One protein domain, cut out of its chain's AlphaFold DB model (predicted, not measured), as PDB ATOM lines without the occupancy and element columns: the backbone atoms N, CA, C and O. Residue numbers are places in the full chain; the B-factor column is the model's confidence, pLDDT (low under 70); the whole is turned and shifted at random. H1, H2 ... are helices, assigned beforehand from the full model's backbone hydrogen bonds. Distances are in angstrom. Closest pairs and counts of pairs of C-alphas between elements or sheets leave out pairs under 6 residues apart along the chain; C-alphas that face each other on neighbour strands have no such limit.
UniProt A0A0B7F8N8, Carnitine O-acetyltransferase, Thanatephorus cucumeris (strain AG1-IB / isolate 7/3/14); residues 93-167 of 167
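This is residues 93 to 167 of the 167 residues of the protein "Carnitine O-acetyltransferase" of Thanatephorus cucumeris (strain AG1-IB / isolate 7/3/14) (UniProt A0A0B7F8N8). The model is an open, loose frame with one long helix, H2, as one of its sides: a free-standing stretch, residues 93 to 105, that holds the short H1 leads on to a turn near Asn 109, and H2 then runs back from there. Past the far end of H2 the chain loops out and folds back at residues 142 to 147, brings the short H3 near that end of H2, and leaves in a tail whose residues 159 to 167 stick out. The printed part has 75 residues with three named helices, in the order H1, H2, H3, and no named strand; the class is all helix, though under half of the residues, 30 of 75, are in named elements. The whole is only just loose, close to extended, with a radius of gyration of the C-alphas of 16.9 A and spans of 53 by 36 by 25 A.

Start at Pro 93 and find C-alpha 94 at (116.571, 143.726, 161.505), where H1 begins; it covers residues 94 to 97, 5.4 A from first to last C-alpha. Look next for C-alpha 115 at (129.145, 157.867, 181.762); from there H2, residues 115 to 135, runs 29.9 A to C-alpha 135 at (137.296, 167.150, 154.538). H3 covers residues 151 to 155, 7.8 A long, and ends at C-alpha 155 at (127.232, 155.609, 154.495).

H1 touches no helix: it is apart from H2 and apart from H3. H2 and H3 are close but not clearly touching, with 1 pair of C-alphas within 8 A: look at Leu 133 and Tyr 153, whose C-alphas, the closest of the two helices, are 7.9 A apart. The centres of H2 and H3 are 17.5 A apart. Between these two helices, residues 142 to 143 pair antiparallel with residues 146 to 147, a short pairing outside any named strand. In H2 every O i to N i+4 pair is within hydrogen-bond range; in H3 it is 0 of 1, beside 2 of 2 O i to N i+3 pairs, and H1 is too short for an O i to N i+4 pair.

The two C-alphas farthest apart are those of Ala 111 and Ser 167, at 53.0 A. Residues 93 to 105, of which 94 to 97 belong to H1, stand free, as do residues 159 to 167; the body without them spans 39 by 27 by 16 A. The links from H1 to H2, with 17 residues, and from H2 to H3, with 15, are both long. The printed part has no cut and ends at Ser 167, the chain's last residue. In the B-factor column the mean pLDDT of the printed part is 86.1; you will find values under 70 at residues 93 to 98, residue 112 and residues 166 to 167.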
ATOM      1  N   PRO A  93     112.755 140.895 160.796       64.06
ATOM      2  CA  PRO A  93     113.158 141.938 161.736       64.06
ATOM      3  C   PRO A  93     114.681 142.139 161.794       64.06
ATOM      4  O   PRO A  93     115.440 141.245 162.167       64.06
ATOM      5  N   VAL A  94     115.137 143.367 161.533       65.44
ATOM      6  CA  VAL A  94     116.571 143.726 161.505       65.44
ATOM      7  C   VAL A  94     117.281 143.627 162.866       65.44
ATOM      8  O   VAL A  94     118.498 143.466 162.916       65.44
ATOM      9  N   VAL A  95     116.535 143.708 163.975       59.53
ATOM     10  CA  VAL A  95     117.068 143.876 165.345       59.53
ATOM     11  C   VAL A  95     117.867 142.666 165.843       59.53
ATOM     12  O   VAL A  95     118.797 142.845 166.618       59.53
ATOM     13  N   LEU A  96     117.533 141.453 165.398       59.31
ATOM     14  CA  LEU A  96     118.228 140.222 165.805       59.31
ATOM     15  C   LEU A  96     118.884 139.494 164.631       59.31
ATOM     16  O   LEU A  96     119.877 138.803 164.826       59.31
ATOM     17  N   ALA A  97     118.339 139.641 163.423       60.25
ATOM     18  CA  ALA A  97     118.810 138.898 162.261       60.25
ATOM     19  C   ALA A  97     120.014 139.553 161.563       60.25
ATOM     20  O   ALA A  97     120.746 138.866 160.856       60.25
ATOM     21  N   LEU A  98     120.203 140.872 161.711       63.81
ATOM     22  CA  LEU A  98     121.080 141.637 160.813       63.81
ATOM     23  C   LEU A  98     122.014 142.639 161.498       63.81
ATOM     24  O   LEU A  98     123.066 142.922 160.932       63.81
ATOM     25  N   ASN A  99     121.668 143.177 162.670       80.62
ATOM     26  CA  ASN A  99     122.458 144.233 163.310       80.62
ATOM     27  C   ASN A  99     123.479 143.658 164.314       80.62
ATOM     28  O   ASN A  99     123.086 143.309 165.430       80.62
ATOM     29  N   PRO A 100     124.782 143.580 163.979       83.88
ATOM     30  CA  PRO A 100     125.810 143.283 164.970       83.88
ATOM     31  C   PRO A 100     126.053 144.490 165.890       83.88
ATOM     32  O   PRO A 100     125.754 145.633 165.539       83.88
ATOM     33  N   PHE A 101     126.658 144.246 167.051       86.94
ATOM     34  CA  PHE A 101     127.202 145.295 167.911       86.94
ATOM     35  C   PHE A 101     128.609 144.926 168.382       86.94
ATOM     36  O   PHE A 101     128.955 143.750 168.489       86.94
ATOM     37  N   PHE A 102     129.407 145.947 168.689       84.88
ATOM     38  CA  PHE A 102     130.721 145.792 169.302       84.88
ATOM     39  C   PHE A 102     130.668 146.255 170.755       84.88
ATOM     40  O   PHE A 102     130.022 147.256 171.073       84.88
ATOM     41  N   VAL A 103     131.372 145.544 171.634       87.19
ATOM     42  CA  VAL A 103     131.642 146.010 172.996       87.19
ATOM     43  C   VAL A 103     132.998 146.696 172.978       87.19
ATOM     44  O   VAL A 103     134.004 146.073 172.650       87.19
ATOM     45  N   LEU A 104     133.010 147.988 173.294       85.81
ATOM     46  CA  LEU A 104     134.241 148.762 173.402       85.81
ATOM     47  C   LEU A 104     134.873 148.540 174.774       85.81
ATOM     48  O   LEU A 104     134.166 148.565 175.785       85.81
ATOM     49  N   GLU A 105     136.197 148.399 174.796       86.12
ATOM     50  CA  GLU A 105     136.973 148.332 176.034       86.12
ATOM     51  C   GLU A 105     136.753 149.580 176.904       86.12
ATOM     52  O   GLU A 105     136.408 150.672 176.423       86.12
ATOM     53  N   ASP A 106     136.923 149.404 178.212       84.00
ATOM     54  CA  ASP A 106     136.871 150.510 179.158       84.00
ATOM     55  C   ASP A 106     138.092 151.419 178.999       84.00
ATOM     56  O   ASP A 106     139.178 150.982 178.615       84.00
ATOM     57  N   ASP A 107     137.911 152.710 179.293       81.38
ATOM     58  CA  ASP A 107     139.030 153.651 179.272       81.38
ATOM     59  C   ASP A 107     140.056 153.211 180.336       81.38
ATOM     60  O   ASP A 107     139.681 153.027 181.500       81.38
ATOM     61  N   PRO A 108     141.344 153.050 179.978       82.62
ATOM     62  CA  PRO A 108     142.378 152.638 180.925       82.62
ATOM     63  C   PRO A 108     142.560 153.641 182.072       82.62
ATOM     64  O   PRO A 108     143.150 153.302 183.097       82.62
ATOM     65  N   ASN A 109     142.066 154.875 181.919       81.62
ATOM     66  CA  ASN A 109     141.958 155.851 182.988       81.62
ATOM     67  C   ASN A 109     140.589 155.740 183.698       81.62
ATOM     68  O   ASN A 109     139.573 156.186 183.153       81.62
ATOM     69  N   PRO A 110     140.544 155.291 184.969       74.19
ATOM     70  CA  PRO A 110     139.297 155.147 185.724       74.19
ATOM     71  C   PRO A 110     138.496 156.452 185.860       74.19
ATOM     72  O   PRO A 110     137.270 156.425 185.944       74.19
ATOM     73  N   ALA A 111     139.166 157.612 185.829       72.62
ATOM     74  CA  ALA A 111     138.510 158.919 185.899       72.62
ATOM     75  C   ALA A 111     137.715 159.274 184.626       72.62
ATOM     76  O   ALA A 111     136.889 160.188 184.646       72.62
ATOM     77  N   ARG A 112     137.952 158.559 183.520       68.44
ATOM     78  CA  ARG A 112     137.246 158.708 182.238       68.44
ATOM     79  C   ARG A 112     136.188 157.627 182.002       68.44
ATOM     80  O   ARG A 112     135.467 157.698 181.012       68.44
ATOM     81  N   GLY A 113     136.044 156.675 182.928       73.19
ATOM     82  CA  GLY A 113     135.031 155.616 182.860       73.19
ATOM     83  C   GLY A 113     133.611 156.076 183.215       73.19
ATOM     84  O   GLY A 113     132.643 155.383 182.911       73.19
ATOM     85  N   ALA A 114     133.457 157.251 183.833       85.38
ATOM     86  CA  ALA A 114     132.146 157.792 184.172       85.38
ATOM     87  C   ALA A 114     131.334 158.144 182.908       85.38
ATOM     88  O   ALA A 114     131.864 158.679 181.932       85.38
ATOM     89  N   GLN A 115     130.028 157.846 182.937       90.25
ATOM     90  CA  GLN A 115     129.145 157.867 181.762       90.25
ATOM     91  C   GLN A 115     129.213 159.182 180.977       90.25
ATOM     92  O   GLN A 115     129.336 159.158 179.756       90.25
ATOM     93  N   LEU A 116     129.146 160.326 181.668       91.50
ATOM     94  CA  LEU A 116     129.122 161.638 181.024       91.50
ATOM     95  C   LEU A 116     130.455 161.959 180.333       91.50
ATOM     96  O   LEU A 116     130.461 162.380 179.179       91.50
ATOM     97  N   GLN A 117     131.578 161.727 181.016       89.00
ATOM     98  CA  GLN A 117     132.916 161.949 180.471       89.00
ATOM     99  C   GLN A 117     133.188 161.029 179.275       89.00
ATOM    100  O   GLN A 117     133.684 161.493 178.243       89.00
ATOM    101  N   ARG A 118     132.822 159.743 179.387       88.88
ATOM    102  CA  ARG A 118     132.981 158.766 178.302       88.88
ATOM    103  C   ARG A 118     132.117 159.136 177.099       88.88
ATOM    104  O   ARG A 118     132.626 159.180 175.984       88.88
ATOM    105  N   ALA A 119     130.844 159.476 177.318       91.56
ATOM    106  CA  ALA A 119     129.936 159.894 176.250       91.56
ATOM    107  C   ALA A 119     130.435 161.157 175.530       91.56
ATOM    108  O   ALA A 119     130.506 161.167 174.302       91.56
ATOM    109  N   ALA A 120     130.843 162.192 176.273       92.50
ATOM    110  CA  ALA A 120     131.384 163.420 175.689       92.50
ATOM    111  C   ALA A 120     132.646 163.153 174.850       92.50
ATOM    112  O   ALA A 120     132.790 163.698 173.754       92.50
ATOM    113  N   SER A 121     133.527 162.273 175.335       90.62
ATOM    114  CA  SER A 121     134.748 161.882 174.623       90.62
ATOM    115  C   SER A 121     134.434 161.121 173.331       90.62
ATOM    116  O   SER A 121     134.966 161.472 172.280       90.62
ATOM    117  N   LEU A 122     133.524 160.139 173.377       92.06
ATOM    118  CA  LEU A 122     133.105 159.360 172.203       92.06
ATOM    119  C   LEU A 122     132.418 160.229 171.143       92.06
ATOM    120  O   LEU A 122     132.721 160.098 169.957       92.06
ATOM    121  N   ILE A 123     131.530 161.139 171.556       95.06
ATOM    122  CA  ILE A 123     130.862 162.077 170.641       95.06
ATOM    123  C   ILE A 123     131.897 162.990 169.978       95.06
ATOM    124  O   ILE A 123     131.886 163.143 168.759       95.06
ATOM    125  N   THR A 124     132.817 163.561 170.759       95.69
ATOM    126  CA  THR A 124     133.849 164.470 170.236       95.69
ATOM    127  C   THR A 124     134.784 163.751 169.264       95.69
ATOM    128  O   THR A 124     135.047 164.269 168.180       95.69
ATOM    129  N   ALA A 125     135.235 162.539 169.603       94.44
ATOM    130  CA  ALA A 125     136.058 161.715 168.721       94.44
ATOM    131  C   ALA A 125     135.316 161.347 167.424       94.44
ATOM    132  O   ALA A 125     135.880 161.469 166.338       94.44
ATOM    133  N   SER A 126     134.032 160.982 167.522       95.44
ATOM    134  CA  SER A 126     133.193 160.685 166.352       95.44
ATOM    135  C   SER A 126     133.038 161.905 165.442       95.44
ATOM    136  O   SER A 126     133.127 161.778 164.226       95.44
ATOM    137  N   LEU A 127     132.847 163.101 166.009       96.06
ATOM    138  CA  LEU A 127     132.782 164.346 165.237       96.06
ATOM    139  C   LEU A 127     134.113 164.679 164.555       96.06
ATOM    140  O   LEU A 127     134.091 165.128 163.411       96.06
ATOM    141  N   GLY A 128     135.244 164.434 165.223       96.25
ATOM    142  CA  GLY A 128     136.574 164.560 164.618       96.25
ATOM    143  C   GLY A 128     136.729 163.643 163.405       96.25
ATOM    144  O   GLY A 128     137.072 164.099 162.321       96.25
ATOM    145  N   PHE A 129     136.337 162.378 163.547       95.81
ATOM    146  CA  PHE A 129     136.345 161.427 162.438       95.81
ATOM    147  C   PHE A 129     135.431 161.863 161.276       95.81
ATOM    148  O   PHE A 129     135.833 161.834 160.115       95.81
ATOM    149  N   ILE A 130     134.202 162.309 161.576       95.38
ATOM    150  CA  ILE A 130     133.258 162.825 160.568       95.38
ATOM    151  C   ILE A 130     133.857 164.020 159.825       95.38
ATOM    152  O   ILE A 130     133.684 164.136 158.608       95.38
ATOM    153  N   HIS A 131     134.515 164.923 160.552       95.06
ATOM    154  CA  HIS A 131     135.194 166.072 159.972       95.06
ATOM    155  C   HIS A 131     136.277 165.620 158.991       95.06
ATOM    156  O   HIS A 131     136.237 166.033 157.834       95.06
ATOM    157  N   ASP A 132     137.183 164.743 159.420       94.75
ATOM    158  CA  ASP A 132     138.335 164.324 158.617       94.75
ATOM    159  C   ASP A 132     137.907 163.571 157.351       94.75
ATOM    160  O   ASP A 132     138.405 163.851 156.257       94.75
ATOM    161  N   LEU A 133     136.903 162.694 157.474       94.38
ATOM    162  CA  LEU A 133     136.286 161.997 156.345       94.38
ATOM    163  C   LEU A 133     135.676 162.981 155.332       94.38
ATOM    164  O   LEU A 133     135.925 162.883 154.132       94.38
ATOM    165  N   ARG A 134     134.877 163.952 155.798       93.19
ATOM    166  CA  ARG A 134     134.206 164.926 154.914       93.19
ATOM    167  C   ARG A 134     135.166 165.944 154.310       93.19
ATOM    168  O   ARG A 134     134.919 166.423 153.207       93.19
ATOM    169  N   ALA A 135     136.234 166.282 155.026       93.94
ATOM    170  CA  ALA A 135     137.296 167.150 154.538       93.94
ATOM    171  C   ALA A 135     138.249 166.428 153.566       93.94
ATOM    172  O   ALA A 135     139.069 167.092 152.935       93.94
ATOM    173  N   GLY A 136     138.133 165.100 153.415       93.62
ATOM    174  CA  GLY A 136     138.983 164.308 152.525       93.62
ATOM    175  C   GLY A 136     140.422 164.177 153.023       93.62
ATOM    176  O   GLY A 136     141.328 164.034 152.205       93.62
ATOM    177  N   ILE A 137     140.638 164.281 154.339       95.19
ATOM    178  CA  ILE A 137     141.961 164.216 154.983       95.19
ATOM    179  C   ILE A 137     142.147 162.959 155.838       95.19
ATOM    180  O   ILE A 137     143.213 162.770 156.414       95.19
ATOM    181  N   LEU A 138     141.122 162.108 155.936       93.94
ATOM    182  CA  LEU A 138     141.262 160.785 156.533       93.94
ATOM    183  C   LEU A 138     142.217 159.955 155.668       93.94
ATOM    184  O   LEU A 138     142.047 159.910 154.450       93.94
ATOM    185  N   GLU A 139     143.203 159.313 156.285       92.75
ATOM    186  CA  GLU A 139     144.141 158.433 155.583       92.75
ATOM    187  C   GLU A 139     143.400 157.244 154.937       92.75
ATOM    188  O   GLU A 139     142.527 156.658 155.584       92.75
ATOM    189  N   PRO A 140     143.711 156.867 153.681       93.81
ATOM    190  CA  PRO A 140     143.120 155.694 153.040       93.81
ATOM    191  C   PRO A 140     143.428 154.388 153.772       93.81
ATOM    192  O   PRO A 140     144.579 154.117 154.124       93.81
ATOM    193  N   ASP A 141     142.424 153.522 153.896       93.31
ATOM    194  CA  ASP A 141     142.623 152.211 154.502       93.31
ATOM    195  C   ASP A 141     143.470 151.286 153.623       93.31
ATOM    196  O   ASP A 141     143.288 151.158 152.405       93.31
ATOM    197  N   THR A 142     144.371 150.561 154.285       92.50
ATOM    198  CA  THR A 142     145.191 149.521 153.668       92.50
ATOM    199  C   THR A 142     145.227 148.272 154.545       92.50
ATOM    200  O   THR A 142     145.342 148.334 155.769       92.50
ATOM    201  N   ALA A 143     145.163 147.100 153.917       91.56
ATOM    202  CA  ALA A 143     145.434 145.821 154.556       91.56
ATOM    203  C   ALA A 143     146.834 145.355 154.148       91.56
ATOM    204  O   ALA A 143     147.042 144.848 153.042       91.56
ATOM    205  N   ARG A 144     147.809 145.511 155.052       89.19
ATOM    206  CA  ARG A 144     149.243 145.295 154.783       89.19
ATOM    207  C   ARG A 144     149.750 146.213 153.664       89.19
ATOM    208  O   ARG A 144     150.149 147.331 153.941       89.19
ATOM    209  N   THR A 145     149.744 145.739 152.422       88.94
ATOM    210  CA  THR A 145     150.201 146.474 151.230       88.94
ATOM    211  C   THR A 145     149.083 146.676 150.207       88.94
ATOM    212  O   THR A 145     149.342 147.170 149.115       88.94
ATOM    213  N   THR A 146     147.860 146.243 150.520       90.88
ATOM    214  CA  THR A 146     146.718 146.282 149.603       90.88
ATOM    215  C   THR A 146     145.782 147.414 149.995       90.88
ATOM    216  O   THR A 146     145.293 147.435 151.124       90.88
ATOM    217  N   ASN A 147     145.512 148.327 149.064       93.56
ATOM    218  CA  ASN A 147     144.522 149.389 149.241       93.56
ATOM    219  C   ASN A 147     143.110 148.799 149.348       93.56
ATOM    220  O   ASN A 147     142.781 147.860 148.617       93.56
ATOM    221  N   LEU A 148     142.290 149.345 150.246       94.12
ATOM    222  CA  LEU A 148     140.898 148.937 150.432       94.12
ATOM    223  C   LEU A 148     139.928 149.962 149.835       94.12
ATOM    224  O   LEU A 148     140.265 151.133 149.667       94.12
ATOM    225  N   ASP A 149     138.726 149.489 149.513       94.06
ATOM    226  CA  ASP A 149     137.612 150.346 149.116       94.06
ATOM    227  C   ASP A 149     137.104 151.171 150.302       94.06
ATOM    228  O   ASP A 149     136.863 150.636 151.386       94.06
ATOM    229  N   MET A 150     136.914 152.469 150.067       94.94
ATOM    230  CA  MET A 150     136.420 153.426 151.058       94.94
ATOM    231  C   MET A 150     134.973 153.879 150.787       94.94
ATOM    232  O   MET A 150     134.460 154.698 151.551       94.94
ATOM    233  N   ASP A 151     134.273 153.379 149.751       92.56
ATOM    234  CA  ASP A 151     132.918 153.864 149.398       92.56
ATOM    235  C   ASP A 151     131.930 153.727 150.566       92.56
ATOM    236  O   ASP A 151     131.133 154.629 150.844       92.56
ATOM    237  N   GLN A 152     132.044 152.645 151.340       92.31
ATOM    238  CA  GLN A 152     131.165 152.372 152.480       92.31
ATOM    239  C   GLN A 152     131.225 153.451 153.574       92.31
ATOM    240  O   GLN A 152     130.229 153.671 154.270       92.31
ATOM    241  N   TYR A 153     132.340 154.182 153.697       93.94
ATOM    242  CA  TYR A 153     132.497 155.257 154.683       93.94
ATOM    243  C   TYR A 153     131.503 156.398 154.444       93.94
ATOM    244  O   TYR A 153     131.041 157.032 155.395       93.94
ATOM    245  N   THR A 154     131.093 156.614 153.188       91.00
ATOM    246  CA  THR A 154     130.075 157.615 152.833       91.00
ATOM    247  C   THR A 154     128.717 157.326 153.476       91.00
ATOM    248  O   THR A 154     127.898 158.233 153.634       91.00
ATOM    249  N   ARG A 155     128.488 156.076 153.902       90.69
ATOM    250  CA  ARG A 155     127.232 155.609 154.495       90.69
ATOM    251  C   ARG A 155     127.295 155.445 156.008       90.69
ATOM    252  O   ARG A 155     126.307 155.000 156.584       90.69
ATOM    253  N   LEU A 156     128.404 155.812 156.652       91.81
ATOM    254  CA  LEU A 156     128.572 155.656 158.099       91.81
ATOM    255  C   LEU A 156     127.820 156.728 158.906       91.81
ATOM    256  O   LEU A 156     127.358 156.458 160.012       91.81
ATOM    257  N   PHE A 157     127.664 157.939 158.357       92.44
ATOM    258  CA  PHE A 157     127.071 159.071 159.074       92.44
ATOM    259  C   PHE A 157     126.038 159.823 158.243       92.44
ATOM    260  O   PHE A 157     126.250 160.100 157.066       92.44
ATOM    261  N   GLY A 158     124.952 160.253 158.891       90.38
ATOM    262  CA  GLY A 158     123.878 161.001 158.227       90.38
ATOM    263  C   GLY A 158     123.027 160.145 157.285       90.38
ATOM    264  O   GLY A 158     122.355 160.682 156.410       90.38
ATOM    265  N   THR A 159     123.053 158.828 157.464       92.44
ATOM    266  CA  THR A 159     122.308 157.845 156.677       92.44
ATOM    267  C   THR A 159     121.345 157.069 157.571       92.44
ATOM    268  O   THR A 159     121.538 156.941 158.780       92.44
ATOM    269  N   SER A 160     120.265 156.568 156.977       89.56
ATOM    270  CA  SER A 160     119.311 155.685 157.645       89.56
ATOM    271  C   SER A 160     118.647 154.775 156.617       89.56
ATOM    272  O   SER A 160     118.484 155.157 155.455       89.56
ATOM    273  N   ARG A 161     118.250 153.571 157.039       86.06
ATOM    274  CA  ARG A 161     117.444 152.666 156.215       86.06
ATOM    275  C   ARG A 161     115.981 153.083 156.318       86.06
ATOM    276  O   ARG A 161     115.398 153.042 157.398       86.06
ATOM    277  N   ILE A 162     115.382 153.437 155.185       85.56
ATOM    278  CA  ILE A 162     113.960 153.775 155.101       85.56
ATOM    279  C   ILE A 162     113.170 152.519 154.706       85.56
ATOM    280  O   ILE A 162     113.488 151.919 153.678       85.56
ATOM    281  N   PRO A 163     112.160 152.095 155.487       83.44
ATOM    282  CA  PRO A 163     111.271 151.013 155.084       83.44
ATOM    283  C   PRO A 163     110.475 151.392 153.831       83.44
ATOM    284  O   PRO A 163     109.868 152.462 153.776       83.44
ATOM    285  N   THR A 164     110.441 150.503 152.844       78.88
ATOM    286  CA  THR A 164     109.614 150.635 151.638       78.88
ATOM    287  C   THR A 164     108.582 149.514 151.595       78.88
ATOM    288  O   THR A 164     108.793 148.452 152.181       78.88
ATOM    289  N   GLN A 165     107.456 149.730 150.909       74.12
ATOM    290  CA  GLN A 165     106.526 148.634 150.632       74.12
ATOM    291  C   GLN A 165     107.241 147.586 149.769       74.12
ATOM    292  O   GLN A 165     107.967 147.943 148.840       74.12
ATOM    293  N   VAL A 166     107.082 146.311 150.119       60.09
ATOM    294  CA  VAL A 166     107.669 145.194 149.371       60.09
ATOM    295  C   VAL A 166     106.930 145.095 148.034       60.09
ATOM    296  O   VAL A 166     105.706 144.972 148.037       60.09
ATOM    297  N   SER A 167     107.649 145.208 146.914       47.34
ATOM    298  CA  SER A 167     107.134 144.914 145.567       47.34
ATOM    299  C   SER A 167     107.252 143.432 145.252       47.34
ATOM    300  O   SER A 167     108.370 142.916 145.491       47.34
TER     301      SER A 167